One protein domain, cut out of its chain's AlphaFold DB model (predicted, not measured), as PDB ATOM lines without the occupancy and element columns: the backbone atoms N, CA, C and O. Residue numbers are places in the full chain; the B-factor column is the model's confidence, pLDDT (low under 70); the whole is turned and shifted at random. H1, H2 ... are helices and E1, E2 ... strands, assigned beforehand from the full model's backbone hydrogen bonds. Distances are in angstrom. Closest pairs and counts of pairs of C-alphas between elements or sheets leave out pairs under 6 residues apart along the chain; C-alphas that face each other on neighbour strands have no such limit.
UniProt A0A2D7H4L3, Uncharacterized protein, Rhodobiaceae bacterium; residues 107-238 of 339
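AT A GLANCE: This is residues 107 to 238 of the 339 residues of an uncharacterized protein of Rhodobiaceae bacterium (UniProt A0A2D7H4L3). A mixed four-stranded sheet makes the middle, with H5 packed on one face, between this sheet and a two-stranded ribbon of E2 and E4. The long helix H6 starts on the opposite face and runs out past the sheet, so that the longest axis goes from the ribbon to the end of H6. The printed part has 132 residues, with six named helices and six named strands in the order H1 E1 H2 E2 H3 E3 H4 E4 H5 E5 E6 H6; the class is mixed, helices and strands. The larger sheet has the order E1, E5, E6, E3, and E2 and E4 are antiparallel. The whole is compact, with a radius of gyration of the C-alphas of 15.6 A, but elongated in outline, with spans of 55 by 32 by 23 A.

HOW THE PARTS SIT: Strands E5, residues 199 to 204, and E6, residues 209 to 214, form an antiparallel hairpin, with N 202 and O 211 2.8 A apart. Edge strand E1, residues 112 to 115, is antiparallel to E5, with N 113 and O 203 2.9 A apart. Edge strand E3, residues 164 to 166, is parallel to E6, with N 165 and O 210 2.9 A apart. H5, residues 186 to 196, is on this sheet at a height of 9.0 A, and H6, residues 215 to 238, is on the opposite face at 14.5 A. H6 lies over E5 and runs along the strands, at 14 degrees to E5 on the local plane. H3, residues 149 to 159, only grazes the sheet; it only just touches H5, with 3 pairs of C-alphas within 8 A, the closest those of Leu 156 and Val 186 at 6.9 A, at a shallow tilt of 15 degrees, opposite ways. H4, residues 168 to 171, and H1, residues 108 to 111, also only graze the sheet. E2, residues 139 to 143, is antiparallel to E4, residues 180 to 185, with N 140 and O 184 2.8 A apart. H2, residues 129 to 135, is not on the larger sheet. Every O i to N i+4 pair is within hydrogen-bond range in H2, H3, H5 and H6; H1 and H4 are too short for such a pair.

IN THESE COORDINATES: H6 is 34.6 A long, from C-alpha 215 at (124.963, 112.759, 133.678) to C-alpha 238 at (147.337, 87.435, 141.281). E6 measures 16.7 A, E5 16.1 A, H3 15.6 A and H5 15.4 A. H1 begins at C-alpha 108, (131.372, 99.040, 142.840).

THE WHOLE: The C-alphas farthest apart, those of Ser 182 and Asn 238, are 55.2 A apart. The printed part has no cut. The link from E1 to H2, residues 116 to 128, is long. Mean pLDDT of the printed part is 78.9; 19 residues are under 70, among them 116 to 127.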
ATOM      1  N   ASP A 107     134.117  95.798 144.704       70.88
ATOM      2  CA  ASP A 107     132.766  95.720 144.146       70.88
ATOM      3  C   ASP A 107     132.127  97.112 144.173       70.88
ATOM      4  O   ASP A 107     131.827  97.664 145.240       70.88
ATOM      5  N   LEU A 108     131.918  97.689 142.988       69.50
ATOM      6  CA  LEU A 108     131.372  99.040 142.840       69.50
ATOM      7  C   LEU A 108     129.921  99.132 143.323       69.50
ATOM      8  O   LEU A 108     129.541 100.159 143.878       69.50
ATOM      9  N   LYS A 109     129.132  98.058 143.169       68.25
ATOM     10  CA  LYS A 109     127.722  98.019 143.591       68.25
ATOM     11  C   LYS A 109     127.584  97.967 145.107       68.25
ATOM     12  O   LYS A 109     126.617  98.479 145.661       68.25
ATOM     13  N   LYS A 110     128.544  97.338 145.787       70.19
ATOM     14  CA  LYS A 110     128.607  97.346 147.256       70.19
ATOM     15  C   LYS A 110     129.200  98.640 147.799       70.19
ATOM     16  O   LYS A 110     128.819  99.063 148.885       70.19
ATOM     17  N   SER A 111     130.128  99.245 147.061       69.00
ATOM     18  CA  SER A 111     130.886 100.417 147.510       69.00
ATOM     19  C   SER A 111     130.127 101.734 147.350       69.00
ATOM     20  O   SER A 111     130.322 102.639 148.166       69.00
ATOM     21  N   PHE A 112     129.281 101.839 146.322       73.44
ATOM     22  CA  PHE A 112     128.555 103.058 145.981       73.44
ATOM     23  C   PHE A 112     127.067 102.792 145.773       73.44
ATOM     24  O   PHE A 112     126.675 101.757 145.241       73.44
ATOM     25  N   ASN A 113     126.246 103.767 146.153       75.25
ATOM     26  CA  ASN A 113     124.858 103.849 145.715       75.25
ATOM     27  C   ASN A 113     124.723 104.950 144.674       75.25
ATOM     28  O   ASN A 113     125.217 106.056 144.885       75.25
ATOM     29  N   PHE A 114     124.027 104.659 143.582       75.31
ATOM     30  CA  PHE A 114     123.803 105.613 142.504       75.31
ATOM     31  C   PHE A 114     122.326 105.987 142.431       75.31
ATOM     32  O   PHE A 114     121.471 105.098 142.403       75.31
ATOM     33  N   VAL A 115     122.039 107.289 142.384       75.81
ATOM     34  CA  VAL A 115     120.686 107.849 142.281       75.81
ATOM     35  C   VAL A 115     120.619 108.853 141.133       75.81
ATOM     36  O   VAL A 115     121.480 109.723 141.017       75.81
ATOM     37  N   GLY A 116     119.569 108.757 140.313       68.94
ATOM     38  CA  GLY A 116     119.305 109.668 139.196       68.94
ATOM     39  C   GLY A 116     119.735 109.138 137.827       68.94
ATOM     40  O   GLY A 116     120.340 108.074 137.710       68.94
ATOM     41  N   GLY A 117     119.371 109.888 136.781       57.31
ATOM     42  CA  GLY A 117     119.900 109.738 135.422       57.31
ATOM     43  C   GLY A 117     119.805 108.344 134.798       57.31
ATOM     44  O   GLY A 117     120.826 107.819 134.383       57.31
ATOM     45  N   ASN A 118     118.613 107.737 134.716       51.72
ATOM     46  CA  ASN A 118     118.357 106.487 133.967       51.72
ATOM     47  C   ASN A 118     119.372 105.339 134.198       51.72
ATOM     48  O   ASN A 118     119.578 104.486 133.333       51.72
ATOM     49  N   VAL A 119     120.009 105.285 135.370       48.88
ATOM     50  CA  VAL A 119     120.881 104.174 135.755       48.88
ATOM     51  C   VAL A 119     119.982 103.031 136.229       48.88
ATOM     52  O   VAL A 119     119.109 103.236 137.071       48.88
ATOM     53  N   SER A 120     120.192 101.819 135.705       40.03
ATOM     54  CA  SER A 120     119.408 100.588 135.975       40.03
ATOM     55  C   SER A 120     119.241 100.187 137.458       40.03
ATOM     56  O   SER A 120     118.572  99.204 137.763       40.03
ATOM     57  N   THR A 121     119.830 100.943 138.386       47.12
ATOM     58  CA  THR A 121     119.795 100.757 139.839       47.12
ATOM     59  C   THR A 121     118.939 101.795 140.571       47.12
ATOM     60  O   THR A 121     119.086 101.904 141.782       47.12
ATOM     61  N   GLY A 122     118.115 102.590 139.873       50.34
ATOM     62  CA  GLY A 122     117.398 103.759 140.407       50.34
ATOM     63  C   GLY A 122     116.543 103.488 141.651       50.34
ATOM     64  O   GLY A 122     115.339 103.261 141.558       50.34
ATOM     65  N   ILE A 123     117.166 103.548 142.825       58.38
ATOM     66  CA  ILE A 123     116.504 103.593 144.123       58.38
ATOM     67  C   ILE A 123     116.364 105.076 144.474       58.38
ATOM     68  O   ILE A 123     117.348 105.810 144.447       58.38
ATOM     69  N   SER A 124     115.143 105.512 144.774       61.75
ATOM     70  CA  SER A 124     114.860 106.854 145.300       61.75
ATOM     71  C   SER A 124     115.485 107.011 146.691       61.75
ATOM     72  O   SER A 124     115.402 106.087 147.506       61.75
ATOM     73  N   LEU A 125     116.112 108.160 146.960       65.06
ATOM     74  CA  LEU A 125     116.716 108.475 148.258       65.06
ATOM     75  C   LEU A 125     115.685 108.425 149.386       65.06
ATOM     76  O   LEU A 125     115.996 107.900 150.453       65.06
ATOM     77  N   GLY A 126     114.454 108.874 149.133       58.69
ATOM     78  CA  GLY A 126     113.349 108.799 150.097       58.69
ATOM     79  C   GLY A 126     112.944 107.377 150.493       58.69
ATOM     80  O   GLY A 126     112.317 107.166 151.525       58.69
ATOM     81  N   ARG A 127     113.338 106.364 149.708       65.94
ATOM     82  CA  ARG A 127     113.095 104.939 150.004       65.94
ATOM     83  C   ARG A 127     114.288 104.245 150.668       65.94
ATOM     84  O   ARG A 127     114.261 103.030 150.863       65.94
ATOM     85  N   MET A 128     115.357 104.980 150.982       72.25
ATOM     86  CA  MET A 128     116.547 104.454 151.651       72.25
ATOM     87  C   MET A 128     116.487 104.703 153.164       72.25
ATOM     88  O   MET A 128     117.173 105.582 153.683       72.25
ATOM     89  N   ASP A 129     115.740 103.865 153.890       69.69
ATOM     90  CA  ASP A 129     115.562 103.977 155.353       69.69
ATOM     91  C   ASP A 129     116.883 104.057 156.137       69.69
ATOM     92  O   ASP A 129     116.961 104.679 157.196       69.69
ATOM     93  N   TRP A 130     117.937 103.408 155.639       74.06
ATOM     94  CA  TRP A 130     119.264 103.434 156.258       74.06
ATOM     95  C   TRP A 130     119.958 104.793 156.082       74.06
ATOM     96  O   TRP A 130     120.588 105.260 157.023       74.06
ATOM     97  N   LEU A 131     119.793 105.451 154.928       73.94
ATOM     98  CA  LEU A 131     120.349 106.778 154.652       73.94
ATOM     99  C   LEU A 131     119.609 107.841 155.477       73.94
ATOM    100  O   LEU A 131     120.231 108.726 156.064       73.94
ATOM    101  N   ALA A 132     118.283 107.702 155.590       72.44
ATOM    102  CA  ALA A 132     117.455 108.553 156.441       72.44
ATOM    103  C   ALA A 132     117.852 108.451 157.925       72.44
ATOM    104  O   ALA A 132     117.871 109.462 158.629       72.44
ATOM    105  N   LYS A 133     118.224 107.251 158.391       76.00
ATOM    106  CA  LYS A 133     118.762 107.022 159.743       76.00
ATOM    107  C   LYS A 133     120.186 107.551 159.920       76.00
ATOM    108  O   LYS A 133     120.483 108.078 160.985       76.00
ATOM    109  N   GLU A 134     121.049 107.412 158.913       75.88
ATOM    110  CA  GLU A 134     122.455 107.842 158.977       75.88
ATOM    111  C   GLU A 134     122.585 109.368 159.093       75.88
ATOM    112  O   GLU A 134     123.365 109.857 159.907       75.88
ATOM    113  N   PHE A 135     121.779 110.120 158.337       74.38
ATOM    114  CA  PHE A 135     121.856 111.587 158.295       74.38
ATOM    115  C   PHE A 135     120.747 112.305 159.075       74.38
ATOM    116  O   PHE A 135     120.734 113.534 159.136       74.38
ATOM    117  N   GLY A 136     119.822 111.564 159.694       70.00
ATOM    118  CA  GLY A 136     118.714 112.140 160.454       70.00
ATOM    119  C   GLY A 136     117.791 112.972 159.568       70.00
ATOM    120  O   GLY A 136     117.678 114.188 159.751       70.00
ATOM    121  N   SER A 137     117.165 112.320 158.584       75.38
ATOM    122  CA  SER A 137     116.260 113.011 157.667       75.38
ATOM    123  C   SER A 137     115.097 113.673 158.407       75.38
ATOM    124  O   SER A 137     114.639 113.196 159.448       75.38
ATOM    125  N   ARG A 138     114.656 114.817 157.888       80.69
ATOM    126  CA  ARG A 138     113.630 115.659 158.503       80.69
ATOM    127  C   ARG A 138     112.783 116.342 157.445       80.69
ATOM    128  O   ARG A 138     113.294 116.733 156.399       80.69
ATOM    129  N   ASN A 139     111.514 116.565 157.756       84.75
ATOM    130  CA  ASN A 139     110.657 117.368 156.899       84.75
ATOM    131  C   ASN A 139     111.088 118.833 156.938       84.75
ATOM    132  O   ASN A 139     111.418 119.379 157.996       84.75
ATOM    133  N   LEU A 140     111.079 119.473 155.774       84.25
ATOM    134  CA  LEU A 140     111.423 120.872 155.608       84.25
ATOM    135  C   LEU A 140     110.350 121.606 154.812       84.25
ATOM    136  O   LEU A 140     109.779 121.089 153.853       84.25
ATOM    137  N   THR A 141     110.165 122.869 155.181       83.44
ATOM    138  CA  THR A 141     109.474 123.861 154.362       83.44
ATOM    139  C   THR A 141     110.519 124.836 153.844       83.44
ATOM    140  O   THR A 141     111.154 125.548 154.625       83.44
ATOM    141  N   VAL A 142     110.754 124.824 152.534       81.88
ATOM    142  CA  VAL A 142     111.837 125.567 151.879       81.88
ATOM    143  C   VAL A 142     111.349 126.246 150.608       81.88
ATOM    144  O   VAL A 142     110.615 125.671 149.806       81.88
ATOM    145  N   ASN A 143     111.830 127.468 150.397       84.56
ATOM    146  CA  ASN A 143     111.653 128.203 149.155       84.56
ATOM    147  C   ASN A 143     113.030 128.568 148.592       84.56
ATOM    148  O   ASN A 143     113.749 129.395 149.150       84.56
ATOM    149  N   PHE A 144     113.397 127.928 147.484       84.69
ATOM    150  CA  PHE A 144     114.657 128.157 146.778       84.69
ATOM    151  C   PHE A 144     114.468 128.916 145.462       84.69
ATOM    152  O   PHE A 144     115.352 128.884 144.602       84.69
ATOM    153  N   ALA A 145     113.335 129.598 145.276       82.00
ATOM    154  CA  ALA A 145     113.035 130.321 144.049       82.00
ATOM    155  C   ALA A 145     114.151 131.319 143.682       82.00
ATOM    156  O   ALA A 145     114.440 132.278 144.392       82.00
ATOM    157  N   GLY A 146     114.795 131.083 142.537       81.06
ATOM    158  CA  GLY A 146     115.850 131.941 142.000       81.06
ATOM    159  C   GLY A 146     117.256 131.679 142.555       81.06
ATOM    160  O   GLY A 146     118.206 132.283 142.047       81.06
ATOM    161  N   ALA A 147     117.419 130.775 143.525       87.62
ATOM    162  CA  ALA A 147     118.723 130.393 144.062       87.62
ATOM    163  C   ALA A 147     119.532 129.571 143.042       87.62
ATOM    164  O   ALA A 147     118.973 128.861 142.207       87.62
ATOM    165  N   ARG A 148     120.868 129.653 143.087       89.62
ATOM    166  CA  ARG A 148     121.728 128.834 142.215       89.62
ATOM    167  C   ARG A 148     121.728 127.380 142.683       89.62
ATOM    168  O   ARG A 148     121.853 127.132 143.881       89.62
ATOM    169  N   LEU A 149     121.681 126.438 141.743       88.75
ATOM    170  CA  LEU A 149     121.679 124.995 142.016       88.75
ATOM    171  C   LEU A 149     122.764 124.533 143.022       88.75
ATOM    172  O   LEU A 149     122.406 123.855 143.986       88.75
ATOM    173  N   PRO A 150     124.041 124.960 142.926       91.19
ATOM    174  CA  PRO A 150     125.076 124.571 143.894       91.19
ATOM    175  C   PRO A 150     124.782 125.045 145.316       91.19
ATOM    176  O   PRO A 150     125.071 124.353 146.289       91.19
ATOM    177  N   THR A 151     124.214 126.246 145.443       90.19
ATOM    178  CA  THR A 151     123.855 126.841 146.732       90.19
ATOM    179  C   THR A 151     122.712 126.067 147.374       90.19
ATOM    180  O   THR A 151     122.771 125.796 148.570       90.19
ATOM    181  N   VAL A 152     121.719 125.661 146.579       89.62
ATOM    182  CA  VAL A 152     120.595 124.837 147.042       89.62
ATOM    183  C   VAL A 152     121.088 123.476 147.535       89.62
ATOM    184  O   VAL A 152     120.803 123.115 148.674       89.62
ATOM    185  N   LEU A 153     121.906 122.770 146.745       90.25
ATOM    186  CA  LEU A 153     122.466 121.465 147.127       90.25
ATOM    187  C   LEU A 153     123.297 121.545 148.416       90.25
ATOM    188  O   LEU A 153     123.095 120.754 149.336       90.25
ATOM    189  N   LYS A 154     124.192 122.539 148.525       91.00
ATOM    190  CA  LYS A 154     125.006 122.763 149.734       91.00
ATOM    191  C   LYS A 154     124.142 123.114 150.948       91.00
ATOM    192  O   LYS A 154     124.446 122.670 152.052       91.00
ATOM    193  N   SER A 155     123.086 123.909 150.763       88.31
ATOM    194  CA  SER A 155     122.179 124.295 151.849       88.31
ATOM    195  C   SER A 155     121.394 123.098 152.375       88.31
ATOM    196  O   SER A 155     121.353 122.893 153.582       88.31
ATOM    197  N   LEU A 156     120.816 122.290 151.484       88.31
ATOM    198  CA  LEU A 156     120.077 121.083 151.856       88.31
ATOM    199  C   LEU A 156     120.973 120.063 152.564       88.31
ATOM    200  O   LEU A 156     120.593 119.536 153.605       88.31
ATOM    201  N   ALA A 157     122.189 119.844 152.059       87.50
ATOM    202  CA  ALA A 157     123.126 118.896 152.658       87.50
ATOM    203  C   ALA A 157     123.552 119.322 154.069       87.50
ATOM    204  O   ALA A 157     123.590 118.493 154.975       87.50
ATOM    205  N   ARG A 158     123.783 120.624 154.294       87.56
ATOM    206  CA  ARG A 158     124.050 121.172 155.637       87.56
ATOM    207  C   ARG A 158     122.898 120.927 156.603       87.56
ATOM    208  O   ARG A 158     123.144 120.682 157.779       87.56
ATOM    209  N   THR A 159     121.658 120.961 156.124       85.50
ATOM    210  CA  THR A 159     120.482 120.701 156.958       85.50
ATOM    211  C   THR A 159     120.412 119.254 157.441       85.50
ATOM    212  O   THR A 159     119.812 119.007 158.473       85.50
ATOM    213  N   ILE A 160     121.038 118.290 156.780       84.62
ATOM    214  CA  ILE A 160     121.109 116.899 157.270       84.62
ATOM    215  C   ILE A 160     122.540 116.493 157.638       84.62
ATOM    216  O   ILE A 160     122.864 115.316 157.709       84.62
ATOM    217  N   SER A 161     123.429 117.476 157.838       83.25
ATOM    218  CA  SER A 161     124.853 117.254 158.122       83.25
ATOM    219  C   SER A 161     125.538 116.281 157.149       83.25
ATOM    220  O   SER A 161     126.515 115.631 157.512       83.25
ATOM    221  N   MET A 162     125.046 116.179 155.911       84.12
ATOM    222  CA  MET A 162     125.556 115.250 154.908       84.12
ATOM    223  C   MET A 162     126.806 115.845 154.244       84.12
ATOM    224  O   MET A 162     126.713 116.906 153.613       84.12
ATOM    225  N   PRO A 163     127.977 115.189 154.340       85.56
ATOM    226  CA  PRO A 163     129.164 115.599 153.605       85.56
ATOM    227  C   PRO A 163     128.892 115.541 152.103       85.56
ATOM    228  O   PRO A 163     128.483 114.510 151.568       85.56
ATOM    229  N   LEU A 164     129.119 116.659 151.417       87.62
ATOM    230  CA  LEU A 164     128.755 116.818 150.016       87.62
ATOM    231  C   LEU A 164     129.934 117.327 149.188       87.62
ATOM    232  O   LEU A 164     130.598 118.298 149.550       87.62
ATOM    233  N   TYR A 165     130.140 116.686 148.042       87.94
ATOM    234  CA  TYR A 165     131.056 117.110 146.992       87.94
ATOM    235  C   TYR A 165     130.264 117.421 145.720       87.94
ATOM    236  O   TYR A 165     129.454 116.611 145.265       87.94
ATOM    237  N   LEU A 166     130.516 118.591 145.138       87.69
ATOM    238  CA  LEU A 166     130.019 118.950 143.815       87.69
ATOM    239  C   LEU A 166     131.171 118.824 142.825       87.69
ATOM    240  O   LEU A 166     132.265 119.326 143.074       87.69
ATOM    241  N   SER A 167     130.916 118.163 141.705       86.81
ATOM    242  CA  SER A 167     131.817 118.182 140.553       86.81
ATOM    243  C   SER A 167     132.005 119.600 139.993       86.81
ATOM    244  O   SER A 167     131.133 120.454 140.186       86.81
ATOM    245  N   PRO A 168     133.109 119.866 139.269       86.00
ATOM    246  CA  PRO A 168     133.368 121.179 138.681       86.00
ATOM    247  C   PRO A 168     132.242 121.684 137.771       86.00
ATOM    248  O   PRO A 168     131.904 122.867 137.836       86.00
ATOM    249  N   GLU A 169     131.621 120.818 136.958       85.56
ATOM    250  CA  GLU A 169     130.498 121.228 136.102       85.56
ATOM    251  C   GLU A 169     129.250 121.582 136.917       85.56
ATOM    252  O   GLU A 169     128.587 122.582 136.628       85.56
ATOM    253  N   VAL A 170     128.947 120.807 137.966       87.06
ATOM    254  CA  VAL A 170     127.820 121.107 138.856       87.06
ATOM    255  C   VAL A 170     128.090 122.385 139.643       87.06
ATOM    256  O   VAL A 170     127.200 123.219 139.743       87.06
ATOM    257  N   GLU A 171     129.303 122.605 140.150       88.81
ATOM    258  CA  GLU A 171     129.660 123.817 140.895       88.81
ATOM    259  C   GLU A 171     129.651 125.082 140.018       88.81
ATOM    260  O   GLU A 171     129.242 126.153 140.476       88.81
ATOM    261  N   ALA A 172     130.016 124.956 138.739       87.69
ATOM    262  CA  ALA A 172     129.941 126.032 137.753       87.69
ATOM    263  C   ALA A 172     128.519 126.268 137.197       87.69
ATOM    264  O   ALA A 172     128.304 127.228 136.443       87.69
ATOM    265  N   ALA A 173     127.536 125.435 137.558       87.62
ATOM    266  CA  ALA A 173     126.183 125.520 137.026       87.62
ATOM    267  C   ALA A 173     125.516 126.864 137.372       87.62
ATOM    268  O   ALA A 173     125.292 127.221 138.532       87.62
ATOM    269  N   LYS A 174     125.126 127.613 136.331       85.69
ATOM    270  CA  LYS A 174     124.404 128.896 136.454       85.69
ATOM    271  C   LYS A 174     122.884 128.731 136.559       85.69
ATOM    272  O   LYS A 174     122.166 129.729 136.642       85.69
ATOM    273  N   GLN A 175     122.395 127.493 136.528       85.88
ATOM    274  CA  GLN A 175     120.973 127.174 136.577       85.88
ATOM    275  C   GLN A 175     120.359 127.671 137.891       85.88
ATOM    276  O   GLN A 175     120.936 127.513 138.973       85.88
ATOM    277  N   ARG A 176     119.191 128.310 137.778       86.44
ATOM    278  CA  ARG A 176     118.423 128.796 138.925       86.44
ATOM    279  C   ARG A 176     117.322 127.809 139.253       86.44
ATOM    280  O   ARG A 176     116.570 127.416 138.364       86.44
ATOM    281  N   VAL A 177     117.221 127.464 140.527       85.56
ATOM    282  CA  VAL A 177     116.220 126.536 141.023       85.56
ATOM    283  C   VAL A 177     114.887 127.260 141.184       85.56
ATOM    284  O   VAL A 177     114.826 128.384 141.678       85.56
ATOM    285  N   ARG A 178     113.804 126.631 140.733       81.81
ATOM    286  CA  ARG A 178     112.430 127.041 141.042       81.81
ATOM    287  C   ARG A 178     111.780 125.903 141.808       81.81
ATOM    288  O   ARG A 178     111.267 124.972 141.201       81.81
ATOM    289  N   LEU A 179     111.913 125.947 143.127       81.81
ATOM    290  CA  LEU A 179     111.414 124.910 144.015       81.81
ATOM    291  C   LEU A 179     110.842 125.570 145.267       81.81
ATOM    292  O   LEU A 179     111.551 126.291 145.969       81.81
ATOM    293  N   GLU A 180     109.566 125.309 145.511       83.44
ATOM    294  CA  GLU A 180     108.840 125.690 146.714       83.44
ATOM    295  C   GLU A 180     108.154 124.432 147.227       83.44
ATOM    296  O   GLU A 180     107.408 123.782 146.494       83.44
ATOM    297  N   VAL A 181     108.510 124.032 148.441       82.69
ATOM    298  CA  VAL A 181     108.099 122.757 149.020       82.69
ATOM    299  C   VAL A 181     107.755 122.985 150.483       82.69
ATOM    300  O   VAL A 181     108.494 123.671 151.191       82.69
ATOM    301  N   SER A 182     106.643 122.403 150.925       83.81
ATOM    302  CA  SER A 182     106.132 122.517 152.291       83.81
ATOM    303  C   SER A 182     105.984 121.134 152.901       83.81
ATOM    304  O   SER A 182     105.309 120.295 152.313       83.81
ATOM    305  N   ASP A 183     106.589 120.932 154.073       84.44
ATOM    306  CA  ASP A 183     106.522 119.690 154.855       84.44
ATOM    307  C   ASP A 183     106.919 118.419 154.073       84.44
ATOM    308  O   ASP A 183     106.217 117.411 154.089       84.44
ATOM    309  N   VAL A 184     108.055 118.462 153.363       83.62
ATOM    310  CA  VAL A 184     108.596 117.301 152.627       83.62
ATOM    311  C   VAL A 184     109.977 116.933 153.143       83.62
ATOM    312  O   VAL A 184     110.768 117.804 153.514       83.62
ATOM    313  N   ASP A 185     110.265 115.637 153.156       84.25
ATOM    314  CA  ASP A 185     111.546 115.082 153.569       84.25
ATOM    315  C   ASP A 185     112.720 115.611 152.715       84.25
ATOM    316  O   ASP A 185     112.618 115.779 151.496       84.25
ATOM    317  N   VAL A 186     113.866 115.887 153.352       84.81
ATOM    318  CA  VAL A 186     115.051 116.433 152.660       84.81
ATOM    319  C   VAL A 186     115.542 115.515 151.539       84.81
ATOM    320  O   VAL A 186     116.002 116.008 150.507       84.81
ATOM    321  N   LEU A 187     115.466 114.195 151.721       84.25
ATOM    322  CA  LEU A 187     115.917 113.217 150.732       84.25
ATOM    323  C   LEU A 187     114.993 113.188 149.511       84.25
ATOM    324  O   LEU A 187     115.485 113.125 148.384       84.25
ATOM    325  N   ASP A 188     113.686 113.348 149.715       82.94
ATOM    326  CA  ASP A 188     112.718 113.504 148.623       82.94
ATOM    327  C   ASP A 188     112.953 114.808 147.847       82.94
ATOM    328  O   ASP A 188     112.890 114.843 146.615       82.94
ATOM    329  N   ILE A 189     113.305 115.891 148.549       85.06
ATOM    330  CA  ILE A 189     113.697 117.156 147.915       85.06
ATOM    331  C   ILE A 189     114.958 116.965 147.052       85.06
ATOM    332  O   ILE A 189     115.031 117.504 145.941       85.06
ATOM    333  N   PHE A 190     115.941 116.184 147.518       86.44
ATOM    334  CA  PHE A 190     117.110 115.829 146.710       86.44
ATOM    335  C   PHE A 190     116.729 115.024 145.468       86.44
ATOM    336  O   PHE A 190     117.213 115.366 144.390       86.44
ATOM    337  N   ASP A 191     115.849 114.028 145.576       82.88
ATOM    338  CA  ASP A 191     115.382 113.242 144.427       82.88
ATOM    339  C   ASP A 191     114.736 114.131 143.353       82.88
ATOM    340  O   ASP A 191     115.051 114.012 142.165       82.88
ATOM    341  N   VAL A 192     113.890 115.083 143.764       82.88
ATOM    342  CA  VAL A 192     113.245 116.041 142.853       82.88
ATOM    343  C   VAL A 192     114.278 116.931 142.157       82.88
ATOM    344  O   VAL A 192     114.182 117.169 140.952       82.88
ATOM    345  N   ILE A 193     115.289 117.418 142.881       86.31
ATOM    346  CA  ILE A 193     116.363 118.232 142.294       86.31
ATOM    347  C   ILE A 193     117.219 117.391 141.338       86.31
ATOM    348  O   ILE A 193     117.534 117.836 140.236       86.31
ATOM    349  N   ILE A 194     117.573 116.166 141.719       86.94
ATOM    350  CA  ILE A 194     118.361 115.259 140.879       86.94
ATOM    351  C   ILE A 194     117.625 114.990 139.560       86.94
ATOM    352  O   ILE A 194     118.218 115.133 138.489       86.94
ATOM    353  N   GLY A 195     116.328 114.677 139.632       81.19
ATOM    354  CA  GLY A 195     115.487 114.426 138.464       81.19
ATOM    355  C   GLY A 195     115.318 115.651 137.562       81.19
ATOM    356  O   GLY A 195     115.542 115.563 136.356       81.19
ATOM    357  N   ASN A 196     114.978 116.809 138.134       83.75
ATOM    358  CA  ASN A 196     114.652 118.011 137.357       83.75
ATOM    359  C   ASN A 196     115.863 118.667 136.682       83.75
ATOM    360  O   ASN A 196     115.707 119.311 135.646       83.75
ATOM    361  N   TYR A 197     117.058 118.527 137.263       84.19
ATOM    362  CA  TYR A 197     118.282 119.152 136.747       84.19
ATOM    363  C   TYR A 197     119.239 118.149 136.081       84.19
ATOM    364  O   TYR A 197     120.353 118.522 135.720       84.19
ATOM    365  N   GLY A 198     118.811 116.893 135.881       82.19
ATOM    366  CA  GLY A 198     119.594 115.879 135.165       82.19
ATOM    367  C   GLY A 198     120.915 115.530 135.853       82.19
ATOM    368  O   GLY A 198     121.933 115.323 135.187       82.19
ATOM    369  N   LEU A 199     120.907 115.512 137.186       86.56
ATOM    370  CA  LEU A 199     122.079 115.182 137.989       86.56
ATOM    371  C   LEU A 199     122.136 113.681 138.273       86.56
ATOM    372  O   LEU A 199     121.144 112.956 138.155       86.56
ATOM    373  N   VAL A 200     123.309 113.230 138.699       85.75
ATOM    374  CA  VAL A 200     123.510 111.907 139.283       85.75
ATOM    375  C   VAL A 200     124.221 112.064 140.618       85.75
ATOM    376  O   VAL A 200     125.217 112.783 140.727       85.75
ATOM    377  N   LEU A 201     123.711 111.377 141.632       85.31
ATOM    378  CA  LEU A 201     124.334 111.260 142.938       85.31
ATOM    379  C   LEU A 201     125.034 109.903 143.045       85.31
ATOM    380  O   LEU A 201     124.398 108.860 142.920       85.31
ATOM    381  N   ALA A 202     126.334 109.927 143.326       83.31
ATOM    382  CA  ALA A 202     127.100 108.773 143.769       83.31
ATOM    383  C   ALA A 202     127.374 108.910 145.271       83.31
ATOM    384  O   ALA A 202     128.204 109.718 145.697       83.31
ATOM    385  N   TYR A 203     126.660 108.132 146.079       81.69
ATOM    386  CA  TYR A 203     126.882 108.058 147.516       81.69
ATOM    387  C   TYR A 203     127.922 106.992 147.845       81.69
ATOM    388  O   TYR A 203     127.781 105.823 147.482       81.69
ATOM    389  N   ASP A 204     128.958 107.402 148.557       77.62
ATOM    390  CA  ASP A 204     130.057 106.558 148.995       77.62
ATOM    391  C   ASP A 204     129.783 106.004 150.391       77.62
ATOM    392  O   ASP A 204     129.819 106.747 151.366       77.62
ATOM    393  N   ARG A 205     129.564 104.688 150.498       74.38
ATOM    394  CA  ARG A 205     129.220 104.043 151.777       74.38
ATOM    395  C   ARG A 205     130.374 103.948 152.780       74.38
ATOM    396  O   ARG A 205     130.133 103.639 153.937       74.38
ATOM    397  N   LYS A 206     131.626 104.123 152.345       74.56
ATOM    398  CA  LYS A 206     132.817 103.957 153.205       74.56
ATOM    399  C   LYS A 206     133.226 105.279 153.844       74.56
ATOM    400  O   LYS A 206     133.677 105.292 154.981       74.56
ATOM    401  N   VAL A 207     133.113 106.365 153.083       75.62
ATOM    402  CA  VAL A 207     133.491 107.720 153.514       75.62
ATOM    403  C   VAL A 207     132.255 108.540 153.914       75.62
ATOM    404  O   VAL A 207     132.398 109.633 154.449       75.62
ATOM    405  N   SER A 208     131.045 108.027 153.660       80.38
ATOM    406  CA  SER A 208     129.760 108.701 153.904       80.38
ATOM    407  C   SER A 208     129.674 110.075 153.224       80.38
ATOM    408  O   SER A 208     129.224 111.059 153.807       80.38
ATOM    409  N   VAL A 209     130.138 110.156 151.967       84.00
ATOM    410  CA  VAL A 209     130.140 111.391 151.160       84.00
ATOM    411  C   VAL A 209     129.195 111.254 149.971       84.00
ATOM    412  O   VAL A 209     129.322 110.336 149.155       84.00
ATOM    413  N   ALA A 210     128.293 112.223 149.831       86.06
ATOM    414  CA  ALA A 210     127.413 112.389 148.684       86.06
ATOM    415  C   ALA A 210     128.110 113.192 147.576       86.06
ATOM    416  O   ALA A 210     128.478 114.352 147.774       86.06
ATOM    417  N   ARG A 211     128.295 112.593 146.394       87.44
ATOM    418  CA  ARG A 211     128.968 113.242 145.259       87.44
ATOM    419  C   ARG A 211     128.006 113.484 144.103       87.44
ATOM    420  O   ARG A 211     127.439 112.532 143.579       87.44
ATOM    421  N   PHE A 212     127.851 114.739 143.694       88.12
ATOM    422  CA  PHE A 212     126.947 115.136 142.612       88.12
ATOM    423  C   PHE A 212     127.705 115.395 141.309       88.12
ATOM    424  O   PHE A 212     128.675 116.159 141.275       88.12
ATOM    425  N   TYR A 213     127.207 114.804 140.230       86.31
ATOM    426  CA  TYR A 213     127.759 114.886 138.880       86.31
ATOM    427  C   TYR A 213     126.681 115.277 137.877       86.31
ATOM    428  O   TYR A 213     125.494 115.009 138.092       86.31
ATOM    429  N   THR A 214     127.094 115.866 136.756       87.50
ATOM    430  CA  THR A 214     126.244 115.852 135.562       87.50
ATOM    431  C   THR A 214     126.153 114.419 135.030       87.50
ATOM    432  O   THR A 214     127.041 113.596 135.269       87.50
ATOM    433  N   LEU A 215     125.089 114.089 134.288       82.94
ATOM    434  CA  LEU A 215     124.963 112.759 133.678       82.94
ATOM    435  C   LEU A 215     126.181 112.403 132.807       82.94
ATOM    436  O   LEU A 215     126.637 111.261 132.814       82.94
ATOM    437  N   LYS A 216     126.730 113.387 132.087       83.94
ATOM    438  CA  LYS A 216     127.896 113.201 131.220       83.94
ATOM    439  C   LYS A 216     129.150 112.854 132.028       83.94
ATOM    440  O   LYS A 216     129.760 111.819 131.771       83.94
ATOM    441  N   GLU A 217     129.491 113.662 133.036       83.56
ATOM    442  CA  GLU A 217     130.636 113.393 133.918       83.56
ATOM    443  C   GLU A 217     130.496 112.053 134.637       83.56
ATOM    444  O   GLU A 217     131.481 111.342 134.839       83.56
ATOM    445  N   PHE A 218     129.273 111.707 135.042       83.31
ATOM    446  CA  PHE A 218     129.004 110.451 135.718       83.31
ATOM    447  C   PHE A 218     129.331 109.248 134.831       83.31
ATOM    448  O   PHE A 218     130.010 108.334 135.291       83.31
ATOM    449  N   ILE A 219     128.894 109.251 133.568       81.31
ATOM    450  CA  ILE A 219     129.145 108.148 132.629       81.31
ATOM    451  C   ILE A 219     130.647 107.989 132.363       81.31
ATOM    452  O   ILE A 219     131.165 106.875 132.437       81.31
ATOM    453  N   GLU A 220     131.359 109.092 132.115       82.75
ATOM    454  CA  GLU A 220     132.810 109.074 131.876       82.75
ATOM    455  C   GLU A 220     133.573 108.538 133.098       82.75
ATOM    456  O   GLU A 220     134.434 107.662 132.979       82.75
ATOM    457  N   ARG A 221     133.210 108.998 134.301       78.31
ATOM    458  CA  ARG A 221     133.828 108.539 135.553       78.31
ATOM    459  C   ARG A 221     133.462 107.104 135.900       78.31
ATOM    460  O   ARG A 221     134.300 106.404 136.457       78.31
ATOM    461  N   LEU A 222     132.246 106.659 135.584       78.31
ATOM    462  CA  LEU A 222     131.819 105.280 135.801       78.31
ATOM    463  C   LEU A 222     132.613 104.322 134.908       78.31
ATOM    464  O   LEU A 222     133.085 103.304 135.401       78.31
ATOM    465  N   ALA A 223     132.811 104.663 133.632       76.00
ATOM    466  CA  ALA A 223     133.622 103.862 132.718       76.00
ATOM    467  C   ALA A 223     135.077 103.746 133.207       76.00
ATOM    468  O   ALA A 223     135.606 102.640 133.308       76.00
ATOM    469  N   ALA A 224     135.688 104.868 133.604       76.19
ATOM    470  CA  ALA A 224     137.029 104.868 134.190       76.19
ATOM    471  C   ALA A 224     137.091 104.056 135.498       76.19
ATOM    472  O   ALA A 224     138.018 103.281 135.712       76.19
ATOM    473  N   ALA A 225     136.082 104.183 136.363       75.12
ATOM    474  CA  ALA A 225     135.999 103.441 137.615       75.12
ATOM    475  C   ALA A 225     135.891 101.923 137.413       75.12
ATOM    476  O   ALA A 225     136.463 101.167 138.198       75.12
ATOM    477  N   VAL A 226     135.168 101.474 136.381       74.38
ATOM    478  CA  VAL A 226     135.064 100.053 136.021       74.38
ATOM    479  C   VAL A 226     136.421  99.509 135.588       74.38
ATOM    480  O   VAL A 226     136.853  98.505 136.147       74.38
ATOM    481  N   ASP A 227     137.123 100.190 134.682       72.81
ATOM    482  CA  ASP A 227     138.452  99.755 134.224       72.81
ATOM    483  C   ASP A 227     139.454  99.687 135.391       72.81
ATOM    484  O   ASP A 227     140.120  98.673 135.612       72.81
ATOM    485  N   ILE A 228     139.471 100.716 136.241       74.06
ATOM    486  CA  ILE A 228     140.306 100.754 137.448       74.06
ATOM    487  C   ILE A 228     139.995  99.578 138.388       74.06
ATOM    488  O   ILE A 228     140.911  98.912 138.883       74.06
ATOM    489  N   ALA A 229     138.714  99.297 138.637       69.94
ATOM    490  CA  ALA A 229     138.303  98.195 139.500       69.94
ATOM    491  C   ALA A 229     138.653  96.828 138.899       69.94
ATOM    492  O   ALA A 229     139.092  95.934 139.621       69.94
ATOM    493  N   GLU A 230     138.517  96.654 137.584       72.38
ATOM    494  CA  GLU A 230     138.935  95.436 136.893       72.38
ATOM    495  C   GLU A 230     140.442  95.210 137.002       72.38
ATOM    496  O   GLU A 230     140.880  94.098 137.311       72.38
ATOM    497  N   GLN A 231     141.246  96.254 136.796       73.38
ATOM    498  CA  GLN A 231     142.698  96.184 136.949       73.38
ATOM    499  C   GLN A 231     143.096  95.849 138.390       73.38
ATOM    500  O   GLN A 231     143.935  94.972 138.607       73.38
ATOM    501  N   HIS A 232     142.456  96.480 139.381       72.06
ATOM    502  CA  HIS A 232     142.666  96.156 140.791       72.06
ATOM    503  C   HIS A 232     142.302  94.697 141.093       72.06
ATOM    504  O   HIS A 232     143.085  93.975 141.701       72.06
ATOM    505  N   ASN A 233     141.153  94.222 140.611       69.12
ATOM    506  CA  ASN A 233     140.692  92.854 140.840       69.12
ATOM    507  C   ASN A 233     141.605  91.813 140.179       69.12
ATOM    508  O   ASN A 233     141.844  90.751 140.756       69.12
ATOM    509  N   LYS A 234     142.168  92.113 139.001       73.38
ATOM    510  CA  LYS A 234     143.207  91.279 138.373       73.38
ATOM    511  C   LYS A 234     144.455  91.198 139.258       73.38
ATOM    512  O   LYS A 234     144.945  90.099 139.508       73.38
ATOM    513  N   ARG A 235     144.925  92.331 139.795       71.25
ATOM    514  CA  ARG A 235     146.072  92.373 140.722       71.25
ATOM    515  C   ARG A 235     145.792  91.604 142.016       71.25
ATOM    516  O   ARG A 235     146.595  90.753 142.386       71.25
ATOM    517  N   ALA A 236     144.639  91.827 142.643       69.75
ATOM    518  CA  ALA A 236     144.224  91.130 143.859       69.75
ATOM    519  C   ALA A 236     144.127  89.613 143.652       69.75
ATOM    520  O   ALA A 236     144.571  88.837 144.495       69.75
ATOM    521  N   ARG A 237     143.614  89.171 142.494       75.06
ATOM    522  CA  ARG A 237     143.605  87.752 142.112       75.06
ATOM    523  C   ARG A 237     145.021  87.178 142.036       75.06
ATOM    524  O   ARG A 237     145.245  86.088 142.558       75.06
ATOM    525  N   ASN A 238     145.951  87.888 141.400       72.12
ATOM    526  CA  ASN A 238     147.337  87.435 141.281       72.12
ATOM    527  C   ASN A 238     148.022  87.377 142.648       72.12
ATOM    528  O   ASN A 238     148.655  86.374 142.952       72.12
TER     529      ASN A 238